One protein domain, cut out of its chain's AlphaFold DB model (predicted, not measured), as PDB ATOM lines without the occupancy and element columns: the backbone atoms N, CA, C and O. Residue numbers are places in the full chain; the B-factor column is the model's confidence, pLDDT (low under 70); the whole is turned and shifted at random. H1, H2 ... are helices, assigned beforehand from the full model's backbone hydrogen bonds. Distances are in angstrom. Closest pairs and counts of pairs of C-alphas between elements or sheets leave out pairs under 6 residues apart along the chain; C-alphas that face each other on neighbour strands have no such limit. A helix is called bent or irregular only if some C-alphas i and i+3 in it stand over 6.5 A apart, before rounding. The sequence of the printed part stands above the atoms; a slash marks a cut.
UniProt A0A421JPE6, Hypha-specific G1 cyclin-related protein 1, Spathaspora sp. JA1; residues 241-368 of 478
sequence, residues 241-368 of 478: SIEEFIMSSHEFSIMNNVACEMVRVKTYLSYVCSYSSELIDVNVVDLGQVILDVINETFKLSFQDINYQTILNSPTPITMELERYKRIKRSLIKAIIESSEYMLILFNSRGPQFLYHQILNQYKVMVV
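AT A GLANCE: This is residues 241 to 368 of the 478 residues of the protein "Hypha-specific G1 cyclin-related protein 1" of Spathaspora sp. JA1 (UniProt A0A421JPE6). Four longer helices, H6, H2, H3 and H4, cross one another in a compact cluster, each touching the other three. The short helix H1 packs on H3, the short H5 makes the turn between H4 and H6, and two long stretches with no named element, residues 247 to 259 and 300 to 321, run round the outside; of these, residues 253 to 258 stick out. The printed part has 128 residues with six named helices, H1 to H6 in order along the chain, and no named strand; the class is all helix. The whole is compact, with a radius of gyration of the C-alphas of 14.1 A, and spans 42 by 35 by 27 A.

IN THESE COORDINATES: The longest helix, H6, residues 350 to 367, measures 26.1 A from C-alpha 350 at (-36.897, 25.561, -37.487) to C-alpha 367 at (-47.107, 45.406, -24.032). It is neither bent nor irregular, but only just: C-alphas 362 and 365 are 6.3 A apart. H4, residues 322 to 337, is 22.4 A long, H3, residues 284 to 299, 22.3 A, and H2, residues 260 to 273, 20.1 A. H5 is residues 341 to 346, 8.5 A, and H1 is residues 243 to 246, 4.9 A, beginning at C-alpha 243 at (-36.828, 38.071, -53.965).

HOW THE PARTS SIT: Helix packing is mostly crossed, with no touching pair at a shallow tilt. H6 touches H2 with residues 350 to 355 alone, the same way at a steep tilt of 44 degrees; the closest C-alphas, of Val 265 and Pro 352, are 4.9 A apart. H6 touches H3 about perpendicular, at 88 degrees, with C-alphas 298 and 355 closest at 6.3 A. H6 and H4 are only just about perpendicular, at 72 degrees; C-alphas 337 and 360 are closest, 6.2 A. H3 is the hub, touching H1, H2, H4 and H6. H3 and H4 touch at a steep tilt of 65 degrees, C-alphas 290 and 329 closest at 6.1 A. H3 and H2 touch at a steep tilt of 55 degrees, opposite ways, C-alphas 269 and 291 closest at 6.8 A. H2 and H4 touch about perpendicular, at 79 degrees, C-alphas 272 and 335 closest at 6.1 A. H1 touches H3, C-alphas 246 and 288 closest at 5.8 A. H5 is close to H6 but not clearly touching, C-alphas 344 and 353 closest at 7.1 A, and is apart from H3. Every O i to N i+4 pair is within hydrogen-bond range in H2, H3, H4 and H5, and 11 of 14 in H6; H1 is too short for such a pair.

THE WHOLE: The C-alphas of Met 255 and Val 368, the two farthest apart, are 45.0 A apart. The printed part has no cut. The links H1 to H2 and H3 to H4 are long. Mean pLDDT of the printed part is 89.0; it is under 70 at residues 255 to 260, 315, 317 and 364 to 368.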
ATOM      1  N   SER A 241     -39.764  41.889 -57.975       93.12
ATOM      2  CA  SER A 241     -40.385  41.523 -56.706       93.12
ATOM      3  C   SER A 241     -39.304  41.295 -55.643       93.12
ATOM      4  O   SER A 241     -38.111  41.387 -55.921       93.12
ATOM      5  N   ILE A 242     -39.710  41.134 -54.384       94.69
ATOM      6  CA  ILE A 242     -38.823  41.279 -53.219       94.69
ATOM      7  C   ILE A 242     -37.640  40.297 -53.207       94.69
ATOM      8  O   ILE A 242     -36.558  40.629 -52.730       94.69
ATOM      9  N   GLU A 243     -37.831  39.112 -53.774       93.25
ATOM     10  CA  GLU A 243     -36.828  38.071 -53.965       93.25
ATOM     11  C   GLU A 243     -35.623  38.522 -54.790       93.25
ATOM     12  O   GLU A 243     -34.520  38.124 -54.440       93.25
ATOM     13  N   GLU A 244     -35.785  39.410 -55.776       92.31
ATOM     14  CA  GLU A 244     -34.657  39.959 -56.555       92.31
ATOM     15  C   GLU A 244     -33.671  40.744 -55.665       92.31
ATOM     16  O   GLU A 244     -32.509  40.924 -56.015       92.31
ATOM     17  N   PHE A 245     -34.119  41.187 -54.483       93.31
ATOM     18  CA  PHE A 245     -33.326  41.959 -53.522       93.31
ATOM     19  C   PHE A 245     -32.863  41.139 -52.313       93.31
ATOM     20  O   PHE A 245     -31.806  41.434 -51.752       93.31
ATOM     21  N   ILE A 246     -33.646  40.137 -51.889       94.06
ATOM     22  CA  ILE A 246     -33.369  39.351 -50.673       94.06
ATOM     23  C   ILE A 246     -32.830  37.940 -50.930       94.06
ATOM     24  O   ILE A 246     -32.363  37.311 -49.983       94.06
ATOM     25  N   MET A 247     -32.906  37.410 -52.154       91.56
ATOM     26  CA  MET A 247     -32.441  36.061 -52.500       91.56
ATOM     27  C   MET A 247     -31.166  36.098 -53.341       91.56
ATOM     28  O   MET A 247     -31.008  36.918 -54.237       91.56
ATOM     29  N   SER A 248     -30.283  35.135 -53.106       87.00
ATOM     30  CA  SER A 248     -29.088  34.901 -53.917       87.00
ATOM     31  C   SER A 248     -29.311  33.783 -54.932       87.00
ATOM     32  O   SER A 248     -29.977  32.791 -54.633       87.00
ATOM     33  N   SER A 249     -28.651  33.834 -56.091       84.75
ATOM     34  CA  SER A 249     -28.779  32.812 -57.149       84.75
ATOM     35  C   SER A 249     -28.487  31.375 -56.672       84.75
ATOM     36  O   SER A 249     -29.067  30.412 -57.169       84.75
ATOM     37  N   HIS A 250     -27.626  31.208 -55.659       83.06
ATOM     38  CA  HIS A 250     -27.326  29.904 -55.061       83.06
ATOM     39  C   HIS A 250     -28.425  29.382 -54.109       83.06
ATOM     40  O   HIS A 250     -28.554  28.169 -53.942       83.06
ATOM     41  N   GLU A 251     -29.232  30.267 -53.515       86.19
ATOM     42  CA  GLU A 251     -30.301  29.928 -52.564       86.19
ATOM     43  C   GLU A 251     -31.522  29.291 -53.242       86.19
ATOM     44  O   GLU A 251     -32.229  28.501 -52.624       86.19
ATOM     45  N   PHE A 252     -31.731  29.537 -54.541       80.50
ATOM     46  CA  PHE A 252     -32.759  28.851 -55.336       80.50
ATOM     47  C   PHE A 252     -32.463  27.358 -55.585       80.50
ATOM     48  O   PHE A 252     -33.261  26.669 -56.230       80.50
ATOM     49  N   SER A 253     -31.324  26.839 -55.108       78.81
ATOM     50  CA  SER A 253     -30.910  25.462 -55.360       78.81
ATOM     51  C   SER A 253     -31.581  24.441 -54.438       78.81
ATOM     52  O   SER A 253     -31.327  24.411 -53.235       78.81
ATOM     53  N   ILE A 254     -32.317  23.488 -55.016       74.75
ATOM     54  CA  ILE A 254     -32.876  22.332 -54.285       74.75
ATOM     55  C   ILE A 254     -31.837  21.245 -53.982       74.75
ATOM     56  O   ILE A 254     -32.154  20.213 -53.395       74.75
ATOM     57  N   MET A 255     -30.589  21.437 -54.416       67.94
ATOM     58  CA  MET A 255     -29.528  20.438 -54.286       67.94
ATOM     59  C   MET A 255     -28.840  20.460 -52.914       67.94
ATOM     60  O   MET A 255     -28.112  19.518 -52.599       67.94
ATOM     61  N   ASN A 256     -29.060  21.512 -52.116       62.84
ATOM     62  CA  ASN A 256     -28.392  21.757 -50.838       62.84
ATOM     63  C   ASN A 256     -29.416  21.919 -49.701       62.84
ATOM     64  O   ASN A 256     -30.058  22.957 -49.570       62.84
ATOM     65  N   ASN A 257     -29.520  20.920 -48.818       55.97
ATOM     66  CA  ASN A 257     -30.495  20.938 -47.714       55.97
ATOM     67  C   ASN A 257     -30.273  22.079 -46.697       55.97
ATOM     68  O   ASN A 257     -31.223  22.480 -46.031       55.97
ATOM     69  N   VAL A 258     -29.045  22.599 -46.560       51.12
ATOM     70  CA  VAL A 258     -28.688  23.591 -45.522       51.12
ATOM     71  C   VAL A 258     -29.163  25.006 -45.872       51.12
ATOM     72  O   VAL A 258     -29.663  25.709 -44.998       51.12
ATOM     73  N   ALA A 259     -29.098  25.405 -47.149       56.66
ATOM     74  CA  ALA A 259     -29.578  26.718 -47.608       56.66
ATOM     75  C   ALA A 259     -31.105  26.891 -47.448       56.66
ATOM     76  O   ALA A 259     -31.628  28.001 -47.454       56.66
ATOM     77  N   CYS A 260     -31.829  25.784 -47.265       67.38
ATOM     78  CA  CYS A 260     -33.283  25.737 -47.297       67.38
ATOM     79  C   CYS A 260     -33.965  26.506 -46.143       67.38
ATOM     80  O   CYS A 260     -35.051  27.051 -46.331       67.38
ATOM     81  N   GLU A 261     -33.347  26.597 -44.957       85.50
ATOM     82  CA  GLU A 261     -33.983  27.265 -43.808       85.50
ATOM     83  C   GLU A 261     -33.974  28.796 -43.911       85.50
ATOM     84  O   GLU A 261     -34.986  29.419 -43.589       85.50
ATOM     85  N   MET A 262     -32.893  29.411 -44.405       89.75
ATOM     86  CA  MET A 262     -32.848  30.870 -44.587       89.75
ATOM     87  C   MET A 262     -33.849  31.322 -45.662       89.75
ATOM     88  O   MET A 262     -34.597  32.278 -45.460       89.75
ATOM     89  N   VAL A 263     -33.965  30.559 -46.752       90.31
ATOM     90  CA  VAL A 263     -34.978  30.778 -47.796       90.31
ATOM     91  C   VAL A 263     -36.397  30.690 -47.237       90.31
ATOM     92  O   VAL A 263     -37.241  31.528 -47.564       90.31
ATOM     93  N   ARG A 264     -36.676  29.730 -46.344       92.12
ATOM     94  CA  ARG A 264     -37.974  29.648 -45.652       92.12
ATOM     95  C   ARG A 264     -38.240  30.860 -44.767       92.12
ATOM     96  O   ARG A 264     -39.365  31.345 -44.776       92.12
ATOM     97  N   VAL A 265     -37.234  31.382 -44.060       95.25
ATOM     98  CA  VAL A 265     -37.358  32.618 -43.264       95.25
ATOM     99  C   VAL A 265     -37.668  33.826 -44.155       95.25
ATOM    100  O   VAL A 265     -38.641  34.534 -43.900       95.25
ATOM    101  N   LYS A 266     -36.908  34.025 -45.239       96.00
ATOM    102  CA  LYS A 266     -37.123  35.102 -46.224       96.00
ATOM    103  C   LYS A 266     -38.514  35.038 -46.862       96.00
ATOM    104  O   LYS A 266     -39.201  36.056 -46.977       96.00
ATOM    105  N   THR A 267     -38.957  33.832 -47.225       95.50
ATOM    106  CA  THR A 267     -40.288  33.587 -47.803       95.50
ATOM    107  C   THR A 267     -41.394  33.858 -46.779       95.50
ATOM    108  O   THR A 267     -42.342  34.576 -47.094       95.50
ATOM    109  N   TYR A 268     -41.259  33.353 -45.544       97.31
ATOM    110  CA  TYR A 268     -42.197  33.600 -44.442       97.31
ATOM    111  C   TYR A 268     -42.384  35.099 -44.191       97.31
ATOM    112  O   TYR A 268     -43.513  35.584 -44.212       97.31
ATOM    113  N   LEU A 269     -41.284  35.844 -44.034       98.00
ATOM    114  CA  LEU A 269     -41.332  37.286 -43.789       98.00
ATOM    115  C   LEU A 269     -41.997  38.037 -44.946       98.00
ATOM    116  O   LEU A 269     -42.907  38.826 -44.713       98.00
ATOM    117  N   SER A 270     -41.641  37.719 -46.191       97.44
ATOM    118  CA  SER A 270     -42.281  38.305 -47.380       97.44
ATOM    119  C   SER A 270     -43.792  38.031 -47.418       97.44
ATOM    120  O   SER A 270     -44.598  38.903 -47.759       97.44
ATOM    121  N   TYR A 271     -44.212  36.825 -47.030       97.50
ATOM    122  CA  TYR A 271     -45.624  36.446 -47.018       97.50
ATOM    123  C   TYR A 271     -46.376  37.163 -45.895       97.50
ATOM    124  O   TYR A 271     -47.464  37.676 -46.139       97.50
ATOM    125  N   VAL A 272     -45.781  37.287 -44.708       97.19
ATOM    126  CA  VAL A 272     -46.314  38.076 -43.588       97.19
ATOM    127  C   VAL A 272     -46.465  39.556 -43.955       97.19
ATOM    128  O   VAL A 272     -47.534  40.125 -43.727       97.19
ATOM    129  N   CYS A 273     -45.471  40.168 -44.613       96.88
ATOM    130  CA  CYS A 273     -45.564  41.549 -45.105       96.88
ATOM    131  C   CYS A 273     -46.819  41.786 -45.951       96.88
ATOM    132  O   CYS A 273     -47.466  42.823 -45.827       96.88
ATOM    133  N   SER A 274     -47.195  40.798 -46.772       96.81
ATOM    134  CA  SER A 274     -48.344  40.884 -47.684       96.81
ATOM    135  C   SER A 274     -49.684  41.069 -46.958       96.81
ATOM    136  O   SER A 274     -50.627  41.597 -47.549       96.81
ATOM    137  N   TYR A 275     -49.789  40.672 -45.685       96.31
ATOM    138  CA  TYR A 275     -51.007  40.828 -44.879       96.31
ATOM    139  C   TYR A 275     -51.156  42.242 -44.298       96.31
ATOM    140  O   TYR A 275     -52.285  42.682 -44.081       96.31
ATOM    141  N   SER A 276     -50.053  42.965 -44.086       96.06
ATOM    142  CA  SER A 276     -50.072  44.294 -43.469       96.06
ATOM    143  C   SER A 276     -50.567  45.367 -44.436       96.06
ATOM    144  O   SER A 276     -49.997  45.569 -45.507       96.06
ATOM    145  N   SER A 277     -51.602  46.112 -44.042       94.81
ATOM    146  CA  SER A 277     -52.073  47.280 -44.796       94.81
ATOM    147  C   SER A 277     -51.106  48.465 -44.743       94.81
ATOM    148  O   SER A 277     -51.142  49.318 -45.625       94.81
ATOM    149  N   GLU A 278     -50.227  48.507 -43.740       95.19
ATOM    150  CA  GLU A 278     -49.215  49.555 -43.549       95.19
ATOM    151  C   GLU A 278     -47.990  49.378 -44.468       95.19
ATOM    152  O   GLU A 278     -47.162  50.279 -44.557       95.19
ATOM    153  N   LEU A 279     -47.865  48.224 -45.143       96.44
ATOM    154  CA  LEU A 279     -46.729  47.881 -46.011       96.44
ATOM    155  C   LEU A 279     -47.075  47.850 -47.514       96.44
ATOM    156  O   LEU A 279     -46.197  47.583 -48.331       96.44
ATOM    157  N   ILE A 280     -48.329  48.130 -47.894       95.69
ATOM    158  CA  ILE A 280     -48.826  48.014 -49.282       95.69
ATOM    159  C   ILE A 280     -48.029  48.894 -50.256       95.69
ATOM    160  O   ILE A 280     -47.601  48.431 -51.316       95.69
ATOM    161  N   ASP A 281     -47.825  50.164 -49.905       94.62
ATOM    162  CA  ASP A 281     -47.155  51.150 -50.751       94.62
ATOM    163  C   ASP A 281     -45.659  51.304 -50.440       94.62
ATOM    164  O   ASP A 281     -45.008  52.178 -51.008       94.62
ATOM    165  N   VAL A 282     -45.083  50.471 -49.572       95.12
ATOM    166  CA  VAL A 282     -43.650  50.524 -49.251       95.12
ATOM    167  C   VAL A 282     -42.814  50.072 -50.460       95.12
ATOM    168  O   VAL A 282     -43.200  49.171 -51.213       95.12
ATOM    169  N   ASN A 283     -41.663  50.721 -50.667       93.94
ATOM    170  CA  ASN A 283     -40.700  50.335 -51.696       93.94
ATOM    171  C   ASN A 283     -40.121  48.944 -51.365       93.94
ATOM    172  O   ASN A 283     -39.728  48.685 -50.229       93.94
ATOM    173  N   VAL A 284     -40.069  48.040 -52.348       94.06
ATOM    174  CA  VAL A 284     -39.627  46.651 -52.126       94.06
ATOM    175  C   VAL A 284     -38.148  46.535 -51.740       94.06
ATOM    176  O   VAL A 284     -37.807  45.600 -51.023       94.06
ATOM    177  N   VAL A 285     -37.300  47.496 -52.128       93.88
ATOM    178  CA  VAL A 285     -35.886  47.577 -51.716       93.88
ATOM    179  C   VAL A 285     -35.790  47.921 -50.227       93.88
ATOM    180  O   VAL A 285     -35.160  47.191 -49.467       93.88
ATOM    181  N   ASP A 286     -36.497  48.970 -49.789       94.62
ATOM    182  CA  ASP A 286     -36.566  49.368 -48.373       94.62
ATOM    183  C   ASP A 286     -37.130  48.237 -47.499       94.62
ATOM    184  O   ASP A 286     -36.620  47.950 -46.414       94.62
ATOM    185  N   LEU A 287     -38.187  47.570 -47.977       96.00
ATOM    186  CA  LEU A 287     -38.791  46.432 -47.290       96.00
ATOM    187  C   LEU A 287     -37.833  45.238 -47.221       96.00
ATOM    188  O   LEU A 287     -37.717  44.616 -46.168       96.00
ATOM    189  N   GLY A 288     -37.135  44.939 -48.320       95.75
ATOM    190  CA  GLY A 288     -36.133  43.879 -48.388       95.75
ATOM    191  C   GLY A 288     -34.996  44.108 -47.394       95.75
ATOM    192  O   GLY A 288     -34.676  43.206 -46.624       95.75
ATOM    193  N   GLN A 289     -34.461  45.330 -47.329       94.62
ATOM    194  CA  GLN A 289     -33.430  45.704 -46.361       94.62
ATOM    195  C   GLN A 289     -33.903  45.474 -44.919       94.62
ATOM    196  O   GLN A 289     -33.239  44.774 -44.160       94.62
ATOM    197  N   VAL A 290     -35.087  45.979 -44.554       96.62
ATOM    198  CA  VAL A 290     -35.625  45.820 -43.191       96.62
ATOM    199  C   VAL A 290     -35.913  44.352 -42.849       96.62
ATOM    200  O   VAL A 290     -35.718  43.953 -41.701       96.62
ATOM    201  N   ILE A 291     -36.333  43.529 -43.817       97.12
ATOM    202  CA  ILE A 291     -36.468  42.075 -43.630       97.12
ATOM    203  C   ILE A 291     -35.115  41.446 -43.283       97.12
ATOM    204  O   ILE A 291     -35.037  40.697 -42.309       97.12
ATOM    205  N   LEU A 292     -34.057  41.744 -44.044       95.69
ATOM    206  CA  LEU A 292     -32.731  41.167 -43.807       95.69
ATOM    207  C   LEU A 292     -32.111  41.662 -42.492       95.69
ATOM    208  O   LEU A 292     -31.555  40.857 -41.747       95.69
ATOM    209  N   ASP A 293     -32.294  42.935 -42.142       94.94
ATOM    210  CA  ASP A 293     -31.849  43.484 -40.858       94.94
ATOM    211  C   ASP A 293     -32.571  42.819 -39.674       94.94
ATOM    212  O   ASP A 293     -31.930  42.424 -38.701       94.94
ATOM    213  N   VAL A 294     -33.890  42.597 -39.769       96.25
ATOM    214  CA  VAL A 294     -34.650  41.855 -38.745       96.25
ATOM    215  C   VAL A 294     -34.186  40.399 -38.641       96.25
ATOM    216  O   VAL A 294     -34.122  39.871 -37.528       96.25
ATOM    217  N   ILE A 295     -33.811  39.745 -39.747       96.06
ATOM    218  CA  ILE A 295     -33.176  38.418 -39.710       96.06
ATOM    219  C   ILE A 295     -31.846  38.497 -38.946       96.06
ATOM    220  O   ILE A 295     -31.667  37.766 -37.970       96.06
ATOM    221  N   ASN A 296     -30.943  39.399 -39.339       95.12
ATOM    222  CA  ASN A 296     -29.625  39.546 -38.720       95.12
ATOM    223  C   ASN A 296     -29.731  39.811 -37.211       95.12
ATOM    224  O   ASN A 296     -29.089  39.124 -36.420       95.12
ATOM    225  N   GLU A 297     -30.602  40.729 -36.789       95.00
ATOM    226  CA  GLU A 297     -30.854  41.019 -35.374       95.00
ATOM    227  C   GLU A 297     -31.430  39.816 -34.612       95.00
ATOM    228  O   GLU A 297     -30.972  39.494 -33.513       95.00
ATOM    229  N   THR A 298     -32.420  39.125 -35.188       95.31
ATOM    230  CA  THR A 298     -33.116  38.021 -34.505       95.31
ATOM    231  C   THR A 298     -32.201  36.812 -34.305       95.31
ATOM    232  O   THR A 298     -32.221  36.188 -33.240       95.31
ATOM    233  N   PHE A 299     -31.369  36.503 -35.305       94.25
ATOM    234  CA  PHE A 299     -30.380  35.423 -35.252       94.25
ATOM    235  C   PHE A 299     -29.023  35.857 -34.662       94.25
ATOM    236  O   PHE A 299     -28.147  35.011 -34.501       94.25
ATOM    237  N   LYS A 300     -28.868  37.135 -34.277       94.12
ATOM    238  CA  LYS A 300     -27.634  37.747 -33.744       94.12
ATOM    239  C   LYS A 300     -26.417  37.603 -34.668       94.12
ATOM    240  O   LYS A 300     -25.308  37.354 -34.203       94.12
ATOM    241  N   LEU A 301     -26.640  37.752 -35.970       92.88
ATOM    242  CA  LEU A 301     -25.607  37.654 -36.997       92.88
ATOM    243  C   LEU A 301     -24.815  38.962 -37.079       92.88
ATOM    244  O   LEU A 301     -25.384  40.051 -37.158       92.88
ATOM    245  N   SER A 302     -23.496  38.837 -37.084       90.38
ATOM    246  CA  SER A 302     -22.534  39.918 -37.280       90.38
ATOM    247  C   SER A 302     -22.052  39.957 -38.731       90.38
ATOM    248  O   SER A 302     -22.092  38.947 -39.425       90.38
ATOM    249  N   PHE A 303     -21.513  41.091 -39.185       87.50
ATOM    250  CA  PHE A 303     -20.981  41.246 -40.550       87.50
ATOM    251  C   PHE A 303     -19.839  40.261 -40.905       87.50
ATOM    252  O   PHE A 303     -19.489  40.109 -42.071       87.50
ATOM    253  N   GLN A 304     -19.240  39.594 -39.913       86.88
ATOM    254  CA  GLN A 304     -18.191  38.585 -40.112       86.88
ATOM    255  C   GLN A 304     -18.754  37.172 -40.343       86.88
ATOM    256  O   GLN A 304     -18.017  36.283 -40.772       86.88
ATOM    257  N   ASP A 305     -20.037  36.941 -40.056       87.69
ATOM    258  CA  ASP A 305     -20.660  35.629 -40.184       87.69
ATOM    259  C   ASP A 305     -20.980  35.302 -41.646       87.69
ATOM    260  O   ASP A 305     -21.618  36.077 -42.351       87.69
ATOM    261  N   ILE A 306     -20.639  34.085 -42.082       84.38
ATOM    262  CA  ILE A 306     -20.924  33.573 -43.441       84.38
ATOM    263  C   ILE A 306     -22.427  33.630 -43.778       84.38
ATOM    264  O   ILE A 306     -22.808  33.726 -44.941       84.38
ATOM    265  N   ASN A 307     -23.283  33.566 -42.754       86.56
ATOM    266  CA  ASN A 307     -24.736  33.614 -42.893       86.56
ATOM    267  C   ASN A 307     -25.320  35.028 -42.730       86.56
ATOM    268  O   ASN A 307     -26.546  35.148 -42.722       86.56
ATOM    269  N   TYR A 308     -24.506  36.075 -42.565       90.44
ATOM    270  CA  TYR A 308     -24.992  37.454 -42.505       90.44
ATOM    271  C   TYR A 308     -25.707  37.823 -43.806       90.44
ATOM    272  O   TYR A 308     -25.263  37.467 -44.896       90.44
ATOM    273  N   GLN A 309     -26.847  38.496 -43.695       91.88
ATOM    274  CA  GLN A 309     -27.709  38.786 -44.834       91.88
ATOM    275  C   GLN A 309     -27.568  40.244 -45.262       91.88
ATOM    276  O   GLN A 309     -27.791  41.141 -44.451       91.88
ATOM    277  N   THR A 310     -27.270  40.496 -46.536       90.88
ATOM    278  CA  THR A 310     -27.281  41.849 -47.110       90.88
ATOM    279  C   THR A 310     -28.124  41.917 -48.374       90.88
ATOM    280  O   THR A 310     -28.277  40.943 -49.112       90.88
ATOM    281  N   ILE A 311     -28.703  43.093 -48.614       89.69
ATOM    282  CA  ILE A 311     -29.498  43.356 -49.810       89.69
ATOM    283  C   ILE A 311     -28.597  43.312 -51.047       89.69
ATOM    284  O   ILE A 311     -27.498  43.869 -51.033       89.69
ATOM    285  N   LEU A 312     -29.041  42.609 -52.093       84.94
ATOM    286  CA  LEU A 312     -28.274  42.373 -53.328       84.94
ATOM    287  C   LEU A 312     -26.884  41.730 -53.105       84.94
ATOM    288  O   LEU A 312     -26.031  41.788 -53.983       84.94
ATOM    289  N   ASN A 313     -26.633  41.113 -51.940       80.38
ATOM    290  CA  ASN A 313     -25.302  40.665 -51.497       80.38
ATOM    291  C   ASN A 313     -24.231  41.777 -51.440       80.38
ATOM    292  O   ASN A 313     -23.033  41.493 -51.388       80.38
ATOM    293  N   SER A 314     -24.639  43.050 -51.411       78.44
ATOM    294  CA  SER A 314     -23.714  44.180 -51.332       78.44
ATOM    295  C   SER A 314     -23.134  44.321 -49.915       78.44
ATOM    296  O   SER A 314     -23.880  44.202 -48.939       78.44
ATOM    297  N   PRO A 315     -21.826  44.599 -49.746       69.44
ATOM    298  CA  PRO A 315     -21.241  44.876 -48.434       69.44
ATOM    299  C   PRO A 315     -21.612  46.270 -47.904       69.44
ATOM    300  O   PRO A 315     -21.447  46.537 -46.714       69.44
ATOM    301  N   THR A 316     -22.092  47.174 -48.765       71.94
ATOM    302  CA  THR A 316     -22.526  48.519 -48.375       71.94
ATOM    303  C   THR A 316     -24.038  48.538 -48.138       71.94
ATOM    304  O   THR A 316     -24.786  48.271 -49.081       71.94
ATOM    305  N   PRO A 317     -24.524  48.880 -46.930       66.81
ATOM    306  CA  PRO A 317     -25.956  48.987 -46.685       66.81
ATOM    307  C   PRO A 317     -26.556  50.142 -47.491       66.81
ATOM    308  O   PRO A 317     -26.006  51.248 -47.533       66.81
ATOM    309  N   ILE A 318     -27.720  49.904 -48.097       76.38
ATOM    310  CA  ILE A 318     -28.492  50.959 -48.758       76.38
ATOM    311  C   ILE A 318     -28.874  52.004 -47.701       76.38
ATOM    312  O   ILE A 318     -29.323  51.682 -46.599       76.38
ATOM    313  N   THR A 319     -28.637  53.282 -48.002       81.06
ATOM    314  CA  THR A 319     -28.900  54.358 -47.041       81.06
ATOM    315  C   THR A 319     -30.390  54.690 -47.033       81.06
ATOM    316  O   THR A 319     -30.919  55.232 -48.002       81.06
ATOM    317  N   MET A 320     -31.059  54.393 -45.920       88.94
ATOM    318  CA  MET A 320     -32.465  54.722 -45.685       88.94
ATOM    319  C   MET A 320     -32.606  55.738 -44.547       88.94
ATOM    320  O   MET A 320     -31.917  55.666 -43.531       88.94
ATOM    321  N   GLU A 321     -33.541  56.676 -44.707       91.88
ATOM    322  CA  GLU A 321     -33.938  57.612 -43.656       91.88
ATOM    323  C   GLU A 321     -34.399  56.866 -42.391       91.88
ATOM    324  O   GLU A 321     -35.245  55.969 -42.450       91.88
ATOM    325  N   LEU A 322     -33.880  57.269 -41.228       92.12
ATOM    326  CA  LEU A 322     -34.092  56.565 -39.962       92.12
ATOM    327  C   LEU A 322     -35.577  56.441 -39.566       92.12
ATOM    328  O   LEU A 322     -35.988  55.403 -39.047       92.12
ATOM    329  N   GLU A 323     -36.405  57.456 -39.827       94.19
ATOM    330  CA  GLU A 323     -37.842  57.392 -39.527       94.19
ATOM    331  C   GLU A 323     -38.619  56.513 -40.520       94.19
ATOM    332  O   GLU A 323     -39.575  55.836 -40.127       94.19
ATOM    333  N   ARG A 324     -38.174  56.431 -41.783       94.69
ATOM    334  CA  ARG A 324     -38.696  55.464 -42.763       94.69
ATOM    335  C   ARG A 324     -38.367  54.035 -42.328       94.69
ATOM    336  O   ARG A 324     -39.277  53.211 -42.238       94.69
ATOM    337  N   TYR A 325     -37.112  53.782 -41.949       95.81
ATOM    338  CA  TYR A 325     -36.654  52.499 -41.405       95.81
ATOM    339  C   TYR A 325     -37.482  52.070 -40.182       95.81
ATOM    340  O   TYR A 325     -38.089  50.996 -40.181       95.81
ATOM    341  N   LYS A 326     -37.583  52.932 -39.157       95.56
ATOM    342  CA  LYS A 326     -38.343  52.653 -37.921       95.56
ATOM    343  C   LYS A 326     -39.812  52.334 -38.198       95.56
ATOM    344  O   LYS A 326     -40.368  51.446 -37.551       95.56
ATOM    345  N   ARG A 327     -40.441  53.045 -39.141       96.75
ATOM    346  CA  ARG A 327     -41.836  52.823 -39.546       96.75
ATOM    347  C   ARG A 327     -42.017  51.438 -40.162       96.75
ATOM    348  O   ARG A 327     -42.803  50.658 -39.637       96.75
ATOM    349  N   ILE A 328     -41.251  51.120 -41.209       97.38
ATOM    350  CA  ILE A 328     -41.327  49.826 -41.909       97.38
ATOM    351  C   ILE A 328     -41.053  48.682 -40.928       97.38
ATOM    352  O   ILE A 328     -41.819  47.721 -40.876       97.38
ATOM    353  N   LYS A 329     -40.024  48.817 -40.082       97.00
ATOM    354  CA  LYS A 329     -39.679  47.822 -39.061       97.00
ATOM    355  C   LYS A 329     -40.806  47.606 -38.055       97.00
ATOM    356  O   LYS A 329     -41.152  46.463 -37.776       97.00
ATOM    357  N   ARG A 330     -41.434  48.672 -37.544       96.56
ATOM    358  CA  ARG A 330     -42.585  48.558 -36.628       96.56
ATOM    359  C   ARG A 330     -43.752  47.817 -37.282       96.56
ATOM    360  O   ARG A 330     -44.302  46.906 -36.667       96.56
ATOM    361  N   SER A 331     -44.102  48.175 -38.517       97.44
ATOM    362  CA  SER A 331     -45.193  47.542 -39.267       97.44
ATOM    363  C   SER A 331     -44.891  46.079 -39.628       97.44
ATOM    364  O   SER A 331     -45.803  45.254 -39.617       97.44
ATOM    365  N   LEU A 332     -43.620  45.730 -39.877       97.56
ATOM    366  CA  LEU A 332     -43.156  44.350 -40.056       97.56
ATOM    367  C   LEU A 332     -43.272  43.534 -38.761       97.56
ATOM    368  O   LEU A 332     -43.901  42.480 -38.763       97.56
ATOM    369  N   ILE A 333     -42.718  44.021 -37.646       97.19
ATOM    370  CA  ILE A 333     -42.785  43.328 -36.347       97.19
ATOM    371  C   ILE A 333     -44.244  43.114 -35.914       97.19
ATOM    372  O   ILE A 333     -44.600  42.019 -35.480       97.19
ATOM    373  N   LYS A 334     -45.110  44.117 -36.106       96.06
ATOM    374  CA  LYS A 334     -46.557  43.994 -35.889       96.06
ATOM    375  C   LYS A 334     -47.163  42.869 -36.736       96.06
ATOM    376  O   LYS A 334     -47.822  41.996 -36.182       96.06
ATOM    377  N   ALA A 335     -46.886  42.839 -38.040       96.75
ATOM    378  CA  ALA A 335     -47.387  41.794 -38.934       96.75
ATOM    379  C   ALA A 335     -46.904  40.385 -38.537       96.75
ATOM    380  O   ALA A 335     -47.670  39.428 -38.625       96.75
ATOM    381  N   ILE A 336     -45.661  40.254 -38.055       97.12
ATOM    382  CA  ILE A 336     -45.117  38.987 -37.537       97.12
ATOM    383  C   ILE A 336     -45.908  38.535 -36.307       97.12
ATOM    384  O   ILE A 336     -46.364  37.395 -36.282       97.12
ATOM    385  N   ILE A 337     -46.132  39.418 -35.331       95.62
ATOM    386  CA  ILE A 337     -46.897  39.115 -34.106       95.62
ATOM    387  C   ILE A 337     -48.368  38.787 -34.421       95.62
ATOM    388  O   ILE A 337     -48.951  37.918 -33.778       95.62
ATOM    389  N   GLU A 338     -48.952  39.435 -35.429       94.00
ATOM    390  CA  GLU A 338     -50.323  39.210 -35.915       94.00
ATOM    391  C   GLU A 338     -50.439  38.022 -36.908       94.00
ATOM    392  O   GLU A 338     -51.494  37.824 -37.520       94.00
ATOM    393  N   SER A 339     -49.385  37.206 -37.073       94.12
ATOM    394  CA  SER A 339     -49.399  36.009 -37.934       94.12
ATOM    395  C   SER A 339     -50.495  35.021 -37.527       94.12
ATOM    396  O   SER A 339     -50.610  34.637 -36.364       94.12
ATOM    397  N   SER A 340     -51.266  34.528 -38.501       94.19
ATOM    398  CA  SER A 340     -52.266  33.485 -38.248       94.19
ATOM    399  C   SER A 340     -51.619  32.124 -37.972       94.19
ATOM    400  O   SER A 340     -50.560  31.800 -38.516       94.19
ATOM    401  N   GLU A 341     -52.297  31.263 -37.207       93.31
ATOM    402  CA  GLU A 341     -51.849  29.878 -36.986       93.31
ATOM    403  C   GLU A 341     -51.635  29.124 -38.304       93.31
ATOM    404  O   GLU A 341     -50.688  28.353 -38.432       93.31
ATOM    405  N   TYR A 342     -52.459  29.389 -39.326       94.94
ATOM    406  CA  TYR A 342     -52.288  28.797 -40.655       94.94
ATOM    407  C   TYR A 342     -50.956  29.195 -41.313       94.94
ATOM    408  O   TYR A 342     -50.312  28.348 -41.930       94.94
ATOM    409  N   MET A 343     -50.522  30.452 -41.158       95.50
ATOM    410  CA  MET A 343     -49.213  30.908 -41.637       95.50
ATOM    411  C   MET A 343     -48.080  30.166 -40.916       95.50
ATOM    412  O   MET A 343     -47.149  29.688 -41.561       95.50
ATOM    413  N   LEU A 344     -48.171  30.009 -39.593       94.75
ATOM    414  CA  LEU A 344     -47.155  29.294 -38.813       94.75
ATOM    415  C   LEU A 344     -47.122  27.795 -39.157       94.75
ATOM    416  O   LEU A 344     -46.043  27.243 -39.341       94.75
ATOM    417  N   ILE A 345     -48.276  27.148 -39.336       94.50
ATOM    418  CA  ILE A 345     -48.367  25.745 -39.777       94.50
ATOM    419  C   ILE A 345     -47.777  25.564 -41.186       94.50
ATOM    420  O   ILE A 345     -47.113  24.562 -41.448       94.50
ATOM    421  N   LEU A 346     -47.982  26.531 -42.090       92.56
ATOM    422  CA  LEU A 346     -47.387  26.519 -43.428       92.56
ATOM    423  C   LEU A 346     -45.853  26.621 -43.376       92.56
ATOM    424  O   LEU A 346     -45.165  25.911 -44.108       92.56
ATOM    425  N   PHE A 347     -45.324  27.458 -42.484       93.44
ATOM    426  CA  PHE A 347     -43.888  27.649 -42.258       93.44
ATOM    427  C   PHE A 347     -43.396  26.914 -40.999       93.44
ATOM    428  O   PHE A 347     -42.647  27.456 -40.184       93.44
ATOM    429  N   ASN A 348     -43.793  25.648 -40.838       92.06
ATOM    430  CA  ASN A 348     -43.392  24.794 -39.714       92.06
ATOM    431  C   ASN A 348     -41.967  24.213 -39.880       92.06
ATOM    432  O   ASN A 348     -41.759  23.000 -39.827       92.06
ATOM    433  N   SER A 349     -40.979  25.075 -40.132       91.75
ATOM    434  CA  SER A 349     -39.554  24.722 -40.116       91.75
ATOM    435  C   SER A 349     -38.814  25.502 -39.027       91.75
ATOM    436  O   SER A 349     -39.339  26.460 -38.456       91.75
ATOM    437  N   ARG A 350     -37.596  25.072 -38.684       91.94
ATOM    438  CA  ARG A 350     -36.897  25.561 -37.487       91.94
ATOM    439  C   ARG A 350     -36.596  27.060 -37.561       91.94
ATOM    440  O   ARG A 350     -36.709  27.731 -36.540       91.94
ATOM    441  N   GLY A 351     -36.250  27.576 -38.742       92.88
ATOM    442  CA  GLY A 351     -35.950  28.996 -38.959       92.88
ATOM    443  C   GLY A 351     -37.135  29.931 -38.663       92.88
ATOM    444  O   GLY A 351     -37.038  30.731 -37.730       92.88
ATOM    445  N   PRO A 352     -38.258  29.846 -39.406       95.50
ATOM    446  CA  PRO A 352     -39.420  30.716 -39.212       95.50
ATOM    447  C   PRO A 352     -40.034  30.612 -37.813       95.50
ATOM    448  O   PRO A 352     -40.350  31.639 -37.217       95.50
ATOM    449  N   GLN A 353     -40.143  29.398 -37.255       95.56
ATOM    450  CA  GLN A 353     -40.674  29.197 -35.902       95.56
ATOM    451  C   GLN A 353     -39.783  29.856 -34.841       95.56
ATOM    452  O   GLN A 353     -40.284  30.560 -33.965       95.56
ATOM    453  N   PHE A 354     -38.457  29.686 -34.937       95.62
ATOM    454  CA  PHE A 354     -37.516  30.356 -34.038       95.62
ATOM    455  C   PHE A 354     -37.626  31.880 -34.145       95.62
ATOM    456  O   PHE A 354     -37.745  32.546 -33.120       95.62
ATOM    457  N   LEU A 355     -37.640  32.427 -35.368       96.50
ATOM    458  CA  LEU A 355     -37.744  33.871 -35.584       96.50
ATOM    459  C   LEU A 355     -39.052  34.439 -35.014       96.50
ATOM    460  O   LEU A 355     -39.015  35.431 -34.286       96.50
ATOM    461  N   TYR A 356     -40.189  33.788 -35.279       96.62
ATOM    462  CA  TYR A 356     -41.486  34.194 -34.741       96.62
ATOM    463  C   TYR A 356     -41.481  34.206 -33.206       96.62
ATOM    464  O   TYR A 356     -41.815  35.225 -32.601       96.62
ATOM    465  N   HIS A 357     -41.043  33.119 -32.559       95.62
ATOM    466  CA  HIS A 357     -40.998  33.048 -31.097       95.62
ATOM    467  C   HIS A 357     -40.008  34.039 -30.475       95.62
ATOM    468  O   HIS A 357     -40.303  34.621 -29.432       95.62
ATOM    469  N   GLN A 358     -38.859  34.269 -31.109       95.50
ATOM    470  CA  GLN A 358     -37.852  35.207 -30.620       95.50
ATOM    471  C   GLN A 358     -38.356  36.656 -30.687       95.50
ATOM    472  O   GLN A 358     -38.233  37.389 -29.704       95.50
ATOM    473  N   ILE A 359     -39.001  37.050 -31.790       95.19
ATOM    474  CA  ILE A 359     -39.655  38.361 -31.926       95.19
ATOM    475  C   ILE A 359     -40.825  38.487 -30.944       95.19
ATOM    476  O   ILE A 359     -40.948  39.501 -30.256       95.19
ATOM    477  N   LEU A 360     -41.656  37.449 -30.804       94.25
ATOM    478  CA  LEU A 360     -42.761  37.452 -29.847       94.25
ATOM    479  C   LEU A 360     -42.255  37.679 -28.414       94.25
ATOM    480  O   LEU A 360     -42.802  38.517 -27.704       94.25
ATOM    481  N   ASN A 361     -41.177  37.007 -28.006       92.06
ATOM    482  CA  ASN A 361     -40.582  37.180 -26.680       92.06
ATOM    483  C   ASN A 361     -39.974  38.578 -26.482       92.06
ATOM    484  O   ASN A 361     -40.153  39.170 -25.421       92.06
ATOM    485  N   GLN A 362     -39.290  39.127 -27.489       89.81
ATOM    486  CA  GLN A 362     -38.682  40.461 -27.408       89.81
ATOM    487  C   GLN A 362     -39.729  41.582 -27.312       89.81
ATOM    488  O   GLN A 362     -39.590  42.490 -26.494       89.81
ATOM    489  N   TYR A 363     -40.786  41.523 -28.127       83.56
ATOM    490  CA  TYR A 363     -41.705  42.651 -28.312       83.56
ATOM    491  C   TYR A 363     -43.019  42.527 -27.525       83.56
ATOM    492  O   TYR A 363     -43.623  43.549 -27.200       83.56
ATOM    493  N   LYS A 364     -43.460  41.321 -27.132       66.94
ATOM    494  CA  LYS A 364     -44.677  41.154 -26.308       66.94
ATOM    495  C   LYS A 364     -44.465  41.586 -24.853       66.94
ATOM    496  O   LYS A 364     -45.411  42.048 -24.221       66.94
ATOM    497  N   VAL A 365     -43.229  41.531 -24.345       51.22
ATOM    498  CA  VAL A 365     -42.863  42.057 -23.013       51.22
ATOM    499  C   VAL A 365     -43.098  43.572 -22.916       51.22
ATOM    500  O   VAL A 365     -43.502  44.057 -21.864       51.22
ATOM    501  N   MET A 366     -42.967  44.320 -24.020       48.81
ATOM    502  CA  MET A 366     -43.235  45.769 -24.046       48.81
ATOM    503  C   MET A 366     -44.728  46.138 -23.957       48.81
ATOM    504  O   MET A 366     -45.045  47.308 -23.768       48.81
ATOM    505  N   VAL A 367     -45.647  45.173 -24.085       45.91
ATOM    506  CA  VAL A 367     -47.107  45.406 -24.032       45.91
ATOM    507  C   VAL A 367     -47.678  45.174 -22.622       45.91
ATOM    508  O   VAL A 367     -48.799  45.583 -22.337       45.91
ATOM    509  N   VAL A 368     -46.915  44.541 -21.719       42.00
ATOM    510  CA  VAL A 368     -47.396  44.066 -20.399       42.00
ATOM    511  C   VAL A 368     -46.754  44.830 -19.225       42.00
ATOM    512  O   VAL A 368     -46.865  44.414 -18.078       42.00
TER     513      VAL A 368